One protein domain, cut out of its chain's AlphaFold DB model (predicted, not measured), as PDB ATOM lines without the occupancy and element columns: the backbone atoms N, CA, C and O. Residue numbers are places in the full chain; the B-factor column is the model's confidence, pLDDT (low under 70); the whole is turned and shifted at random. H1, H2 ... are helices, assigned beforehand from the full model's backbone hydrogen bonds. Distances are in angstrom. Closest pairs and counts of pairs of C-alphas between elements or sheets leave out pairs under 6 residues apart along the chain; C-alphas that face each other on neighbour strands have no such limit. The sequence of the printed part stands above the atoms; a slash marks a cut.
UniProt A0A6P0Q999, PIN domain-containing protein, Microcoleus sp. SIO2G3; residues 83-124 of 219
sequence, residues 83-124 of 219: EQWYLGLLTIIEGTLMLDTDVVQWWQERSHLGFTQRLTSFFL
ATOM      1  N   GLU A  83      36.338  14.948  19.454       92.69
ATOM      2  CA  GLU A  83      36.366  15.690  20.716       92.69
ATOM      3  C   GLU A  83      35.307  15.205  21.713       92.69
ATOM      4  O   GLU A  83      35.639  14.952  22.868       92.69
ATOM      5  N   GLN A  84      34.062  15.019  21.264       91.12
ATOM      6  CA  GLN A  84      32.991  14.473  22.102       91.12
ATOM      7  C   GLN A  84      33.311  13.056  22.582       91.12
ATOM      8  O   GLN A  84      33.037  12.729  23.733       91.12
ATOM      9  N   TRP A  85      33.917  12.235  21.723       93.12
ATOM     10  CA  TRP A  85      34.319  10.876  22.069       93.12
ATOM     11  C   TRP A  85      35.378  10.859  23.179       93.12
ATOM     12  O   TRP A  85      35.218  10.154  24.171       93.12
ATOM     13  N   TYR A  86      36.434  11.670  23.051       93.75
ATOM     14  CA  TYR A  86      37.497  11.744  24.059       93.75
ATOM     15  C   TYR A  86      37.012  12.335  25.387       93.75
ATOM     16  O   TYR A  86      37.380  11.824  26.443       93.75
ATOM     17  N   LEU A  87      36.178  13.380  25.344       93.06
ATOM     18  CA  LEU A  87      35.568  13.938  26.551       93.06
ATOM     19  C   LEU A  87      34.668  12.898  27.232       93.06
ATOM     20  O   LEU A  87      34.805  12.671  28.427       93.06
ATOM     21  N   GLY A  88      33.810  12.211  26.469       92.19
ATOM     22  CA  GLY A  88      32.937  11.161  26.995       92.19
ATOM     23  C   GLY A  88      33.711  10.003  27.628       92.19
ATOM     24  O   GLY A  88      33.346   9.540  28.706       92.19
ATOM     25  N   LEU A  89      34.817   9.579  27.008       92.94
ATOM     26  CA  LEU A  89      35.728   8.589  27.582       92.94
ATOM     27  C   LEU A  89      36.265   9.036  28.948       92.94
ATOM     28  O   LEU A  89      36.244   8.260  29.901       92.94
ATOM     29  N   LEU A  90      36.732  10.283  29.046       92.81
ATOM     30  CA  LEU A  90      37.300  10.829  30.275       92.81
ATOM     31  C   LEU A  90      36.249  10.981  31.381       92.81
ATOM     32  O   LEU A  90      36.533  10.645  32.525       92.81
ATOM     33  N   THR A  91      35.026  11.389  31.036       91.56
ATOM     34  CA  THR A  91      33.892  11.452  31.972       91.56
ATOM     35  C   THR A  91      33.492  10.070  32.497       91.56
ATOM     36  O   THR A  91      33.169   9.933  33.671       91.56
ATOM     37  N   ILE A  92      33.546   9.015  31.672       91.50
ATOM     38  CA  ILE A  92      33.305   7.641  32.152       91.50
ATOM     39  C   ILE A  92      34.376   7.228  33.166       91.50
ATOM     40  O   ILE A  92      34.053   6.626  34.192       91.50
ATOM     41  N   ILE A  93      35.645   7.536  32.881       92.44
ATOM     42  CA  ILE A  93      36.763   7.213  33.773       92.44
ATOM     43  C   ILE A  93      36.626   7.962  35.099       92.44
ATOM     44  O   ILE A  93      36.694   7.327  36.149       92.44
ATOM     45  N   GLU A  94      36.395   9.276  35.060       91.38
ATOM     46  CA  GLU A  94      36.229  10.096  36.262       91.38
ATOM     47  C   GLU A  94      35.058   9.623  37.119       91.38
ATOM     48  O   GLU A  94      35.269   9.329  38.295       91.38
ATOM     49  N   GLY A  95      33.875   9.426  36.535       90.00
ATOM     50  CA  GLY A  95      32.711   8.955  37.283       90.00
ATOM     51  C   GLY A  95      32.886   7.550  37.870       90.00
ATOM     52  O   GLY A  95      32.376   7.266  38.950       90.00
ATOM     53  N   THR A  96      33.632   6.665  37.196       89.31
ATOM     54  CA  THR A  96      33.906   5.307  37.705       89.31
ATOM     55  C   THR A  96      34.920   5.317  38.848       89.31
ATOM     56  O   THR A  96      34.775   4.558  39.804       89.31
ATOM     57  N   LEU A  97      35.953   6.158  38.753       89.62
ATOM     58  CA  LEU A  97      36.981   6.287  39.787       89.62
ATOM     59  C   LEU A  97      36.568   7.227  40.927       89.62
ATOM     60  O   LEU A  97      37.231   7.226  41.960       89.62
ATOM     61  N   MET A  98      35.469   7.974  40.761       87.12
ATOM     62  CA  MET A  98      35.009   9.023  41.677       87.12
ATOM     63  C   MET A  98      36.101  10.067  41.931       87.12
ATOM     64  O   MET A  98      36.396  10.403  43.077       87.12
ATOM     65  N   LEU A  99      36.746  10.539  40.858       85.56
ATOM     66  CA  LEU A  99      37.775  11.572  40.983       85.56
ATOM     67  C   LEU A  99      37.126  12.894  41.395       85.56
ATOM     68  O   LEU A  99      36.108  13.286  40.831       85.56
ATOM     69  N   ASP A 100      37.750  13.617  42.321       81.81
ATOM     70  CA  ASP A 100      37.319  14.965  42.698       81.81
ATOM     71  C   ASP A 100      37.816  15.985  41.662       81.81
ATOM     72  O   ASP A 100      38.751  16.757  41.871       81.81
ATOM     73  N   THR A 101      37.308  15.895  40.434       83.69
ATOM     74  CA  THR A 101      37.713  16.785  39.342       83.69
ATOM     75  C   THR A 101      36.556  17.035  38.395       83.69
ATOM     76  O   THR A 101      36.047  16.113  37.765       83.69
ATOM     77  N   ASP A 102      36.213  18.308  38.184       89.31
ATOM     78  CA  ASP A 102      35.312  18.692  37.097       89.31
ATOM     79  C   ASP A 102      36.030  18.522  35.747       89.31
ATOM     80  O   ASP A 102      36.708  19.423  35.238       89.31
ATOM     81  N   VAL A 103      35.898  17.326  35.169       92.06
ATOM     82  CA  VAL A 103      36.487  16.963  33.874       92.06
ATOM     83  C   VAL A 103      36.010  17.887  32.760       92.06
ATOM     84  O   VAL A 103      36.792  18.219  31.867       92.06
ATOM     85  N   VAL A 104      34.748  18.323  32.793       92.56
ATOM     86  CA  VAL A 104      34.182  19.172  31.740       92.56
ATOM     87  C   VAL A 104      34.839  20.547  31.780       92.56
ATOM     88  O   VAL A 104      35.317  21.025  30.745       92.56
ATOM     89  N   GLN A 105      34.933  21.156  32.962       92.62
ATOM     90  CA  GLN A 105      35.641  22.416  33.147       92.62
ATOM     91  C   GLN A 105      37.126  22.274  32.788       92.62
ATOM     92  O   GLN A 105      37.652  23.071  32.004       92.62
ATOM     93  N   TRP A 106      37.803  21.240  33.300       92.56
ATOM     94  CA  TRP A 106      39.224  20.990  33.036       92.56
ATOM     95  C   TRP A 106      39.520  20.879  31.533       92.56
ATOM     96  O   TRP A 106      40.517  21.426  31.042       92.56
ATOM     97  N   TRP A 107      38.627  20.211  30.796       94.56
ATOM     98  CA  TRP A 107      38.713  20.031  29.349       94.56
ATOM     99  C   TRP A 107      38.541  21.347  28.585       94.56
ATOM    100  O   TRP A 107      39.270  21.601  27.620       94.56
ATOM    101  N   GLN A 108      37.605  22.197  29.017       92.88
ATOM    102  CA  GLN A 108      37.326  23.497  28.397       92.88
ATOM    103  C   GLN A 108      38.465  24.505  28.599       92.88
ATOM    104  O   GLN A 108      38.862  25.178  27.641       92.88
ATOM    105  N   GLU A 109      39.051  24.563  29.800       90.62
ATOM    106  CA  GLU A 109      40.234  25.392  30.102       90.62
ATOM    107  C   GLU A 109      41.411  25.081  29.154       90.62
ATOM    108  O   GLU A 109      42.225  25.947  28.826       90.62
ATOM    109  N   ARG A 110      41.477  23.839  28.657       92.25
ATOM    110  CA  ARG A 110      42.529  23.333  27.762       92.25
ATOM    111  C   ARG A 110      42.085  23.235  26.304       92.25
ATOM    112  O   ARG A 110      42.729  22.547  25.515       92.25
ATOM    113  N   SER A 111      41.044  23.979  25.914       92.62
ATOM    114  CA  SER A 111      40.490  24.014  24.547       92.62
ATOM    115  C   SER A 111      41.504  24.343  23.437       92.62
ATOM    116  O   SER A 111      41.303  23.997  22.275       92.62
ATOM    117  N   HIS A 112      42.631  24.956  23.796       90.75
ATOM    118  CA  HIS A 112      43.742  25.263  22.898       90.75
ATOM    119  C   HIS A 112      44.627  24.048  22.539       90.75
ATOM    120  O   HIS A 112      45.395  24.124  21.582       90.75
ATOM    121  N   LEU A 113      44.533  22.936  23.279       92.12
ATOM    122  CA  LEU A 113      45.253  21.684  23.010       92.12
ATOM    123  C   LEU A 113      44.418  20.732  22.146       92.12
ATOM    124  O   LEU A 113      43.184  20.782  22.163       92.12
ATOM    125  N   GLY A 114      45.077  19.810  21.439       93.31
ATOM    126  CA  GLY A 114      44.390  18.730  20.727       93.31
ATOM    127  C   GLY A 114      43.706  17.751  21.692       93.31
ATOM    128  O   GLY A 114      44.213  17.495  22.780       93.31
ATOM    129  N   PHE A 115      42.580  17.156  21.300       93.56
ATOM    130  CA  PHE A 115      41.791  16.254  22.163       93.56
ATOM    131  C   PHE A 115      42.593  15.047  22.685       93.56
ATOM    132  O   PHE A 115      42.499  14.719  23.864       93.56
ATOM    133  N   THR A 116      43.458  14.440  21.866       91.88
ATOM    134  CA  THR A 116      44.364  13.379  22.343       91.88
ATOM    135  C   THR A 116      45.342  13.896  23.401       91.88
ATOM    136  O   THR A 116      45.556  13.224  24.400       91.88
ATOM    137  N   GLN A 117      45.888  15.105  23.219       90.44
ATOM    138  CA  GLN A 117      46.800  15.721  24.189       90.44
ATOM    139  C   GLN A 117      46.094  16.040  25.506       90.44
ATOM    140  O   GLN A 117      46.683  15.860  26.567       90.44
ATOM    141  N   ARG A 118      44.833  16.493  25.458       93.12
ATOM    142  CA  ARG A 118      44.027  16.710  26.666       93.12
ATOM    143  C   ARG A 118      43.826  15.400  27.421       93.12
ATOM    144  O   ARG A 118      44.110  15.364  28.608       93.12
ATOM    145  N   LEU A 119      43.432  14.319  26.740       92.06
ATOM    146  CA  LEU A 119      43.273  13.017  27.395       92.06
ATOM    147  C   LEU A 119      44.581  12.559  28.057       92.06
ATOM    148  O   LEU A 119      44.575  12.201  29.229       92.06
ATOM    149  N   THR A 120      45.706  12.593  27.337       89.50
ATOM    150  CA  THR A 120      46.989  12.138  27.894       89.50
ATOM    151  C   THR A 120      47.461  13.014  29.050       89.50
ATOM    152  O   THR A 120      47.989  12.494  30.024       89.50
ATOM    153  N   SER A 121      47.250  14.331  28.971       88.44
ATOM    154  CA  SER A 121      47.682  15.268  30.018       88.44
ATOM    155  C   SER A 121      46.855  15.151  31.296       88.44
ATOM    156  O   SER A 121      47.348  15.514  32.355       88.44
ATOM    157  N   PHE A 122      45.617  14.654  31.217       89.69
ATOM    158  CA  PHE A 122      44.773  14.459  32.397       89.69
ATOM    159  C   PHE A 122      45.365  13.426  33.365       89.69
ATOM    160  O   PHE A 122      45.294  13.600  34.574       89.69
ATOM    161  N   PHE A 123      45.990  12.374  32.830       86.81
ATOM    162  CA  PHE A 123      46.611  11.306  33.621       86.81
ATOM    163  C   PHE A 123      48.102  11.533  33.882       86.81
ATOM    164  O   PHE A 123      48.770  10.665  34.442       86.81
ATOM    165  N   LEU A 124      48.646  12.665  33.435       87.75
ATOM    166  CA  LEU A 124      50.072  12.919  33.517       87.75
ATOM    167  C   LEU A 124      50.433  13.488  34.889       87.75
ATOM    168  O   LEU A 124      49.989  14.574  35.261       87.75
TER     169      LEU A 124
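This is residues 83 to 124 of the 219 residues of the protein "PIN domain-containing protein" of Microcoleus sp. SIO2G3 (UniProt A0A6P0Q999). A long helix, H1, makes the length of this small domain, and two short helices, H2 and H3, both pack on it, the three centres making a triangle. H2 folds back from the end of H1 as the second arm of a helical hairpin, while H3 runs beside H1 in the same direction. The printed part has 42 residues with three named helices in the order H1, H2, H3 and no named strand; the class is all helix. It is compact, with a radius of gyration of the C-alphas of 9.4 A, and only just elongated, spanning 26 by 17 by 17 A.

H1, residues 83 to 97, touches H2, residues 103 to 109, at a steep tilt of 44 degrees, opposite ways; the two form a hairpin. Their closest C-alphas, those of Thr 91 and Val 103, are 6.4 A apart. H1 also touches H3, residues 115 to 122, at a shallow tilt of 24 degrees, the same way. Here the closest C-alphas are those of Glu 83 and Phe 115, at 5.6 A. H2 and H3 are close but not clearly touching, with the closest C-alphas, those of Trp 107 and Arg 118, 6.8 A apart. They run opposite ways at a steep tilt of 68 degrees, only just short of about perpendicular. In H1, H2 and H3 every O i to N i+4 pair is within hydrogen-bond range.

H1 begins at C-alpha 83 (36.366, 15.690, 20.716) and measures 21.3 A to C-alpha 97 (36.981, 6.287, 39.787). H2 measures 10.0 A from Val 103 to Glu 109, and H3 10.8 A from Phe 115 to C-alpha 122 (44.773, 14.459, 32.397).

The C-alphas farthest apart, those of Thr 96 and His 112, are 26.7 A apart. Both links, H1 to H2 and H2 to H3, are tight, with 5 residues each. The printed part has no cut; its mean pLDDT is 90.9, and no printed residue is under 70.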